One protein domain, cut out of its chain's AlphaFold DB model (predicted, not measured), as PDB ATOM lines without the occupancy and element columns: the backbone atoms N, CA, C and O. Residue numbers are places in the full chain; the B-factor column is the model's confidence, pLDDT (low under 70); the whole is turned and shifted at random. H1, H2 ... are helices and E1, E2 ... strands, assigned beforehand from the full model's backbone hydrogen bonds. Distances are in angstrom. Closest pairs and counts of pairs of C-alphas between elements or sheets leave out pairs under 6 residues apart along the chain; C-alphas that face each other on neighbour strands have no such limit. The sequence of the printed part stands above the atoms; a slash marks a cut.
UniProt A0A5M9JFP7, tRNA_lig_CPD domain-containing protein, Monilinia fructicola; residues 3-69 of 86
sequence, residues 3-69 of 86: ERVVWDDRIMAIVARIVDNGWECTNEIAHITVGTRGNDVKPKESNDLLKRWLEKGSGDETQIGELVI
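What this domain is: This is residues 3 to 69 of the 86 residues of the protein "tRNA_lig_CPD domain-containing protein" of Monilinia fructicola (UniProt A0A5M9JFP7). One four-stranded sheet has a single helix, H1, laid across one face, while the other face is bare. Between E2 and E3 a long loop runs out past the sheet, and its residues 19 to 24 stick out. The printed part has 67 residues, with named elements in the order E1, E2, E3, H1, E4; the sheet runs E3, E2, E1, E4, all antiparallel, and the class is mixed, helices and strands. It is compact, with a radius of gyration of the C-alphas of 12.1 A and spans of 37 by 26 by 20 A.

How they stand to each other: E1, residues 3 to 7, and E2, residues 11 to 16, form a hairpin, with N 6 and O 13 2.9 A apart. E2 forms another with E3, residues 31 to 36, where N 14 and O 32 are 2.8 A apart; E1, E2 and E3 make a meander, each strand the antiparallel neighbour of the one before. H1, residues 43 to 56, is on the sheet at a height of 9.0 A, making two layers, a helix on one face of a sheet. It runs across the strands, at 72 degrees to E1 on the local plane. Its closest C-alphas to E2 are those of Ser 46 and Ile 11, 6.4 A. In H1, 8 of 10 O i to N i+4 pairs are within hydrogen-bond range. E4, residues 65 to 68, is the antiparallel neighbour of E1, with N 5 and O 67 2.8 A apart; E3 and E4 are apart.

Where its parts are: E1 begins at C-alpha 3, (-24.065, 39.313, 31.894). E2 is 15.8 A long and E3 14.0 A. H1 starts at C-alpha 43, (-9.225, 44.040, 20.207), and is 20.9 A long. E4 ends at C-alpha 68, (-25.173, 44.693, 34.738).

The domain as a whole: The two C-alphas farthest apart are those of Gly 22 and Asp 60, 38.9 A. The printed part has no cut, and the link E2 to E3, 14 residues, is long. No printed residue is under 70 in pLDDT.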
ATOM      1  N   GLU A   3     -24.025  39.065  30.451       96.12
ATOM      2  CA  GLU A   3     -24.065  39.313  31.894       96.12
ATOM      3  C   GLU A   3     -23.854  40.786  32.215       96.12
ATOM      4  O   GLU A   3     -24.667  41.383  32.921       96.12
ATOM      5  N   ARG A   4     -22.752  41.375  31.737       97.12
ATOM      6  CA  ARG A   4     -22.310  42.712  32.157       97.12
ATOM      7  C   ARG A   4     -21.525  43.389  31.039       97.12
ATOM      8  O   ARG A   4     -20.816  42.716  30.295       97.12
ATOM      9  N   VAL A   5     -21.630  44.706  30.942       98.00
ATOM     10  CA  VAL A   5     -20.713  45.540  30.158       98.00
ATOM     11  C   VAL A   5     -19.576  45.966  31.082       98.00
ATOM     12  O   VAL A   5     -19.839  46.375  32.210       98.00
ATOM     13  N   VAL A   6     -18.333  45.867  30.616       98.56
ATOM     14  CA  VAL A   6     -17.123  46.313  31.321       98.56
ATOM     15  C   VAL A   6     -16.309  47.177  30.364       98.56
ATOM     16  O   VAL A   6     -16.139  46.810  29.196       98.56
ATOM     17  N   TRP A   7     -15.834  48.331  30.826       98.69
ATOM     18  CA  TRP A   7     -15.076  49.261  29.989       98.69
ATOM     19  C   TRP A   7     -14.041  50.072  30.769       98.69
ATOM     20  O   TRP A   7     -14.155  50.244  31.980       98.69
ATOM     21  N   ASP A   8     -13.054  50.602  30.054       98.06
ATOM     22  CA  ASP A   8     -12.153  51.668  30.502       98.06
ATOM     23  C   ASP A   8     -12.036  52.757  29.414       98.06
ATOM     24  O   ASP A   8     -12.873  52.841  28.510       98.06
ATOM     25  N   ASP A   9     -11.017  53.617  29.484       97.38
ATOM     26  CA  ASP A   9     -10.769  54.675  28.495       97.38
ATOM     27  C   ASP A   9     -10.308  54.147  27.122       97.38
ATOM     28  O   ASP A   9     -10.134  54.935  26.184       97.38
ATOM     29  N   ARG A  10     -10.069  52.837  26.985       97.38
ATOM     30  CA  ARG A  10      -9.511  52.206  25.782       97.38
ATOM     31  C   ARG A  10     -10.469  51.211  25.144       97.38
ATOM     32  O   ARG A  10     -10.485  51.124  23.914       97.38
ATOM     33  N   ILE A  11     -11.195  50.418  25.929       98.12
ATOM     34  CA  ILE A  11     -11.922  49.240  25.433       98.12
ATOM     35  C   ILE A  11     -13.266  49.107  26.132       98.12
ATOM     36  O   ILE A  11     -13.391  49.361  27.324       98.12
ATOM     37  N   MET A  12     -14.259  48.626  25.384       98.50
ATOM     38  CA  MET A  12     -15.521  48.140  25.931       98.50
ATOM     39  C   MET A  12     -15.736  46.682  25.526       98.50
ATOM     40  O   MET A  12     -15.583  46.312  24.356       98.50
ATOM     41  N   ALA A  13     -16.136  45.855  26.487       98.50
ATOM     42  CA  ALA A  13     -16.455  44.451  26.281       98.50
ATOM     43  C   ALA A  13     -17.725  44.047  27.042       98.50
ATOM     44  O   ALA A  13     -18.089  44.638  28.055       98.50
ATOM     45  N   ILE A  14     -18.396  43.010  26.547       98.12
ATOM     46  CA  ILE A  14     -19.504  42.349  27.237       98.12
ATOM     47  C   ILE A  14     -18.992  41.027  27.792       98.12
ATOM     48  O   ILE A  14     -18.572  40.166  27.018       98.12
ATOM     49  N   VAL A  15     -19.072  40.851  29.110       97.69
ATOM     50  CA  VAL A  15     -18.867  39.558  29.771       97.69
ATOM     51  C   VAL A  15     -20.043  38.653  29.430       97.69
ATOM     52  O   VAL A  15     -21.214  39.043  29.542       97.69
ATOM     53  N   ALA A  16     -19.725  37.447  28.977       96.06
ATOM     54  CA  ALA A  16     -20.702  36.486  28.516       96.06
ATOM     55  C   ALA A  16     -20.389  35.085  29.037       96.06
ATOM     56  O   ALA A  16     -19.254  34.736  29.326       96.06
ATOM     57  N   ARG A  17     -21.419  34.247  29.077       94.44
ATOM     58  CA  ARG A  17     -21.306  32.821  29.382       94.44
ATOM     59  C   ARG A  17     -21.850  31.991  28.230       94.44
ATOM     60  O   ARG A  17     -22.957  32.262  27.746       94.44
ATOM     61  N   ILE A  18     -21.097  30.986  27.796       94.62
ATOM     62  CA  ILE A  18     -21.584  29.981  26.845       94.62
ATOM     63  C   ILE A  18     -22.602  29.108  27.589       94.62
ATOM     64  O   ILE A  18     -22.337  28.641  28.690       94.62
ATOM     65  N   VAL A  19     -23.807  28.979  27.032       93.50
ATOM     66  CA  VAL A  19     -24.899  28.171  27.619       93.50
ATOM     67  C   VAL A  19     -25.020  26.793  26.968       93.50
ATOM     68  O   VAL A  19     -25.810  25.970  27.415       93.50
ATOM     69  N   ASP A  20     -24.271  26.575  25.892       90.94
ATOM     70  CA  ASP A  20     -24.196  25.316  25.165       90.94
ATOM     71  C   ASP A  20     -23.134  24.407  25.800       90.94
ATOM     72  O   ASP A  20     -22.069  24.887  26.178       90.94
ATOM     73  N   ASN A  21     -23.416  23.107  25.914       89.69
ATOM     74  CA  ASN A  21     -22.505  22.143  26.550       89.69
ATOM     75  C   ASN A  21     -21.470  21.541  25.580       89.69
ATOM     76  O   ASN A  21     -20.643  20.738  25.999       89.69
ATOM     77  N   GLY A  22     -21.534  21.863  24.287       94.12
ATOM     78  CA  GLY A  22     -20.606  21.370  23.269       94.12
ATOM     79  C   GLY A  22     -19.384  22.262  23.053       94.12
ATOM     80  O   GLY A  22     -18.490  21.876  22.300       94.12
ATOM     81  N   TRP A  23     -19.334  23.441  23.682       93.19
ATOM     82  CA  TRP A  23     -18.273  24.425  23.479       93.19
ATOM     83  C   TRP A  23     -17.766  25.006  24.789       93.19
ATOM     84  O   TRP A  23     -18.540  25.436  25.641       93.19
ATOM     85  N   GLU A  24     -16.448  25.128  24.881       92.19
ATOM     86  CA  GLU A  24     -15.767  25.812  25.975       92.19
ATOM     87  C   GLU A  24     -14.996  27.020  25.446       92.19
ATOM     88  O   GLU A  24     -14.534  27.047  24.301       92.19
ATOM     89  N   CYS A  25     -14.872  28.050  26.282       93.56
ATOM     90  CA  CYS A  25     -14.049  29.204  25.960       93.56
ATOM     91  C   CYS A  25     -12.621  28.956  26.442       93.56
ATOM     92  O   CYS A  25     -12.410  28.584  27.590       93.56
ATOM     93  N   THR A  26     -11.639  29.210  25.582       94.38
ATOM     94  CA  THR A  26     -10.220  29.131  25.954       94.38
ATOM     95  C   THR A  26      -9.753  30.334  26.770       94.38
ATOM     96  O   THR A  26      -8.728  30.256  27.438       94.38
ATOM     97  N   ASN A  27     -10.461  31.462  26.680       94.19
ATOM     98  CA  ASN A  27     -10.157  32.640  27.481       94.19
ATOM     99  C   ASN A  27     -10.706  32.445  28.894       94.19
ATOM    100  O   ASN A  27     -11.794  31.903  29.064       94.19
ATOM    101  N   GLU A  28      -9.991  32.971  29.887       93.81
ATOM    102  CA  GLU A  28     -10.411  32.952  31.294       93.81
ATOM    103  C   GLU A  28     -11.797  33.582  31.492       93.81
ATOM    104  O   GLU A  28     -12.629  33.066  32.235       93.81
ATOM    105  N   ILE A  29     -12.066  34.671  30.764       96.44
ATOM    106  CA  ILE A  29     -13.365  35.339  30.741       96.44
ATOM    107  C   ILE A  29     -13.885  35.326  29.308       96.44
ATOM    108  O   ILE A  29     -13.362  36.010  28.418       96.44
ATOM    109  N   ALA A  30     -14.944  34.551  29.082       96.19
ATOM    110  CA  ALA A  30     -15.682  34.589  27.831       96.19
ATOM    111  C   ALA A  30     -16.315  35.977  27.650       96.19
ATOM    112  O   ALA A  30     -16.991  36.506  28.535       96.19
ATOM    113  N   HIS A  31     -16.072  36.595  26.496       97.38
ATOM    114  CA  HIS A  31     -16.504  37.964  26.255       97.38
ATOM    115  C   HIS A  31     -16.694  38.271  24.772       97.38
ATOM    116  O   HIS A  31     -16.243  37.544  23.888       97.38
ATOM    117  N   ILE A  32     -17.350  39.399  24.519       96.88
ATOM    118  CA  ILE A  32     -17.518  39.996  23.196       96.88
ATOM    119  C   ILE A  32     -16.891  41.385  23.254       96.88
ATOM    120  O   ILE A  32     -17.324  42.219  24.047       96.88
ATOM    121  N   THR A  33     -15.880  41.648  22.427       97.38
ATOM    122  CA  THR A  33     -15.347  43.012  22.292       97.38
ATOM    123  C   THR A  33     -16.368  43.862  21.544       97.38
ATOM    124  O   THR A  33     -16.766  43.503  20.438       97.38
ATOM    125  N   VAL A  34     -16.802  44.970  22.146       97.19
ATOM    126  CA  VAL A  34     -17.764  45.907  21.540       97.19
ATOM    127  C   VAL A  34     -17.034  46.897  20.641       97.19
ATOM    128  O   VAL A  34     -17.465  47.158  19.522       97.19
ATOM    129  N   GLY A  35     -15.910  47.424  21.119       96.56
ATOM    130  CA  GLY A  35     -15.107  48.384  20.380       96.56
ATOM    131  C   GLY A  35     -13.829  48.752  21.118       96.56
ATOM    132  O   GLY A  35     -13.668  48.472  22.309       96.56
ATOM    133  N   THR A  36     -12.924  49.388  20.384       97.31
ATOM    134  CA  THR A  36     -11.687  49.961  20.909       97.31
ATOM    135  C   THR A  36     -11.652  51.457  20.598       97.31
ATOM    136  O   THR A  36     -12.290  51.915  19.649       97.31
ATOM    137  N   ARG A  37     -10.915  52.234  21.397       96.31
ATOM    138  CA  ARG A  37     -10.788  53.691  21.232       96.31
ATOM    139  C   ARG A  37     -10.234  54.090  19.860       96.31
ATOM    140  O   ARG A  37     -10.576  55.152  19.350       96.31
ATOM    141  N   GLY A  38      -9.363  53.267  19.282       93.56
ATOM    142  CA  GLY A  38      -8.681  53.560  18.029       93.56
ATOM    143  C   GLY A  38      -7.878  52.373  17.502       93.56
ATOM    144  O   GLY A  38      -7.799  51.318  18.132       93.56
ATOM    145  N   ASN A  39      -7.268  52.551  16.329       92.44
ATOM    146  CA  ASN A  39      -6.519  51.502  15.618       92.44
ATOM    147  C   ASN A  39      -5.217  51.071  16.326       92.44
ATOM    148  O   ASN A  39      -4.660  50.001  16.027       92.44
ATOM    149  N   ASP A  40      -4.723  51.914  17.233       94.81
ATOM    150  CA  ASP A  40      -3.598  51.657  18.131       94.81
ATOM    151  C   ASP A  40      -3.957  50.675  19.253       94.81
ATOM    152  O   ASP A  40      -3.071  49.987  19.755       94.81
ATOM    153  N   VAL A  41      -5.246  50.547  19.584       95.31
ATOM    154  CA  VAL A  41      -5.763  49.614  20.589       95.31
ATOM    155  C   VAL A  41      -6.274  48.360  19.889       95.31
ATOM    156  O   VAL A  41      -7.249  48.386  19.130       95.31
ATOM    157  N   LYS A  42      -5.602  47.234  20.114       93.12
ATOM    158  CA  LYS A  42      -5.962  45.962  19.485       93.12
ATOM    159  C   LYS A  42      -7.114  45.307  20.242       93.12
ATOM    160  O   LYS A  42      -7.041  45.212  21.461       93.12
ATOM    161  N   PRO A  43      -8.113  44.725  19.548       89.94
ATOM    162  CA  PRO A  43      -9.225  44.040  20.207       89.94
ATOM    163  C   PRO A  43      -8.804  42.977  21.228       89.94
ATOM    164  O   PRO A  43      -9.493  42.798  22.215       89.94
ATOM    165  N   LYS A  44      -7.647  42.317  21.049       93.19
ATOM    166  CA  LYS A  44      -7.128  41.329  22.014       93.19
ATOM    167  C   LYS A  44      -6.886  41.887  23.424       93.19
ATOM    168  O   LYS A  44      -6.851  41.104  24.365       93.19
ATOM    169  N   GLU A  45      -6.691  43.197  23.565       96.19
ATOM    170  CA  GLU A  45      -6.453  43.861  24.853       96.19
ATOM    171  C   GLU A  45      -7.704  43.831  25.756       96.19
ATOM    172  O   GLU A  45      -7.602  44.059  26.958       96.19
ATOM    173  N   SER A  46      -8.883  43.473  25.225       96.31
ATOM    174  CA  SER A  46     -10.073  43.188  26.038       96.31
ATOM    175  C   SER A  46      -9.823  42.089  27.077       96.31
ATOM    176  O   SER A  46     -10.381  42.151  28.169       96.31
ATOM    177  N   ASN A  47      -8.959  41.110  26.775       96.56
ATOM    178  CA  ASN A  47      -8.571  40.069  27.730       96.56
ATOM    179  C   ASN A  47      -7.856  40.672  28.948       96.56
ATOM    180  O   ASN A  47      -8.146  40.297  30.081       96.56
ATOM    181  N   ASP A  48      -6.963  41.637  28.712       96.94
ATOM    182  CA  ASP A  48      -6.177  42.284  29.764       96.94
ATOM    183  C   ASP A  48      -7.061  43.180  30.642       96.94
ATOM    184  O   ASP A  48      -6.951  43.146  31.870       96.94
ATOM    185  N   LEU A  49      -7.992  43.930  30.030       97.75
ATOM    186  CA  LEU A  49      -9.011  44.702  30.756       97.75
ATOM    187  C   LEU A  49      -9.823  43.796  31.688       97.75
ATOM    188  O   LEU A  49      -9.953  44.091  32.875       97.75
ATOM    189  N   LEU A  50     -10.360  42.695  31.163       98.06
ATOM    190  CA  LEU A  50     -11.251  41.822  31.926       98.06
ATOM    191  C   LEU A  50     -10.520  41.078  33.043       98.06
ATOM    192  O   LEU A  50     -11.074  40.928  34.129       98.06
ATOM    193  N   LYS A  51      -9.263  40.685  32.822       97.19
ATOM    194  CA  LYS A  51      -8.417  40.134  33.884       97.19
ATOM    195  C   LYS A  51      -8.187  41.154  35.000       97.19
ATOM    196  O   LYS A  51      -8.382  40.849  36.173       97.19
ATOM    197  N   ARG A  52      -7.845  42.395  34.641       97.12
ATOM    198  CA  ARG A  52      -7.647  43.483  35.610       97.12
ATOM    199  C   ARG A  52      -8.932  43.806  36.377       97.12
ATOM    200  O   ARG A  52      -8.864  44.062  37.575       97.12
ATOM    201  N   TRP A  53     -10.084  43.764  35.708       98.00
ATOM    202  CA  TRP A  53     -11.400  43.905  36.333       98.00
ATOM    203  C   TRP A  53     -11.684  42.775  37.330       98.00
ATOM    204  O   TRP A  53     -12.123  43.058  38.440       98.00
ATOM    205  N   LEU A  54     -11.381  41.521  36.985       96.44
ATOM    206  CA  LEU A  54     -11.568  40.383  37.888       96.44
ATOM    207  C   LEU A  54     -10.688  40.487  39.145       96.44
ATOM    208  O   LEU A  54     -11.140  40.177  40.243       96.44
ATOM    209  N   GLU A  55      -9.444  40.942  38.987       96.94
ATOM    210  CA  GLU A  55      -8.476  41.052  40.085       96.94
ATOM    211  C   GLU A  55      -8.712  42.270  40.987       96.94
ATOM    212  O   GLU A  55      -8.497  42.194  42.197       96.94
ATOM    213  N   LYS A  56      -9.092  43.413  40.403       97.25
ATOM    214  CA  LYS A  56      -9.093  44.717  41.094       97.25
ATOM    215  C   LYS A  56     -10.475  45.351  41.233       97.25
ATOM    216  O   LYS A  56     -10.612  46.329  41.959       97.25
ATOM    217  N   GLY A  57     -11.482  44.817  40.551       96.88
ATOM    218  CA  GLY A  57     -12.827  45.376  40.512       96.88
ATOM    219  C   GLY A  57     -12.957  46.650  39.669       96.88
ATOM    220  O   GLY A  57     -12.022  47.120  39.012       96.88
ATOM    221  N   SER A  58     -14.168  47.201  39.677       97.38
ATOM    222  CA  SER A  58     -14.544  48.468  39.044       97.38
ATOM    223  C   SER A  58     -14.528  49.637  40.029       97.38
ATOM    224  O   SER A  58     -14.686  49.434  41.232       97.38
ATOM    225  N   GLY A  59     -14.456  50.860  39.512       97.31
ATOM    226  CA  GLY A  59     -14.574  52.093  40.288       97.31
ATOM    227  C   GLY A  59     -13.514  53.127  39.927       97.31
ATOM    228  O   GLY A  59     -12.674  52.911  39.049       97.31
ATOM    229  N   ASP A  60     -13.543  54.249  40.641       95.62
ATOM    230  CA  ASP A  60     -12.664  55.389  40.370       95.62
ATOM    231  C   ASP A  60     -11.176  55.033  40.535       95.62
ATOM    232  O   ASP A  60     -10.338  55.514  39.781       95.62
ATOM    233  N   GLU A  61     -10.809  54.139  41.454       96.44
ATOM    234  CA  GLU A  61      -9.400  53.753  41.633       96.44
ATOM    235  C   GLU A  61      -8.845  52.942  40.454       96.44
ATOM    236  O   GLU A  61      -7.678  53.086  40.084       96.44
ATOM    237  N   THR A  62      -9.668  52.086  39.841       96.88
ATOM    238  CA  THR A  62      -9.245  51.239  38.717       96.88
ATOM    239  C   THR A  62      -9.516  51.882  37.363       96.88
ATOM    240  O   THR A  62      -8.948  51.427  36.361       96.88
ATOM    241  N   GLN A  63     -10.341  52.938  37.339       97.94
ATOM    242  CA  GLN A  63     -10.881  53.579  36.136       97.94
ATOM    243  C   GLN A  63     -11.615  52.575  35.232       97.94
ATOM    244  O   GLN A  63     -11.651  52.721  34.012       97.94
ATOM    245  N   ILE A  64     -12.170  51.522  35.839       98.62
ATOM    246  CA  ILE A  64     -12.964  50.506  35.153       98.62
ATOM    247  C   ILE A  64     -14.427  50.761  35.491       98.62
ATOM    248  O   ILE A  64     -14.816  50.739  36.661       98.62
ATOM    249  N   GLY A  65     -15.234  50.984  34.463       98.50
ATOM    250  CA  GLY A  65     -16.682  51.026  34.561       98.50
ATOM    251  C   GLY A  65     -17.288  49.643  34.369       98.50
ATOM    252  O   GLY A  65     -16.773  48.811  33.616       98.50
ATOM    253  N   GLU A  66     -18.411  49.402  35.039       98.06
ATOM    254  CA  GLU A  66     -19.195  48.193  34.844       98.06
ATOM    255  C   GLU A  66     -20.701  48.465  34.923       98.06
ATOM    256  O   GLU A  66     -21.153  49.348  35.651       98.06
ATOM    257  N   LEU A  67     -21.489  47.693  34.175       97.75
ATOM    258  CA  LEU A  67     -22.947  47.765  34.205       97.75
ATOM    259  C   LEU A  67     -23.556  46.383  33.977       97.75
ATOM    260  O   LEU A  67     -23.255  45.713  32.990       97.75
ATOM    261  N   VAL A  68     -24.442  45.959  34.877       96.69
ATOM    262  CA  VAL A  68     -25.173  44.693  34.738       96.69
ATOM    263  C   VAL A  68     -26.177  44.794  33.591       96.69
ATOM    264  O   VAL A  68     -26.935  45.758  33.501       96.69
ATOM    265  N   ILE A  69     -26.208  43.775  32.734       95.56
ATOM    266  CA  ILE A  69     -27.233  43.623  31.703       95.56
ATOM    267  C   ILE A  69     -28.405  42.864  32.323       95.56
ATOM    268  O   ILE A  69     -28.301  41.678  32.646       95.56
TER     269      ILE A  69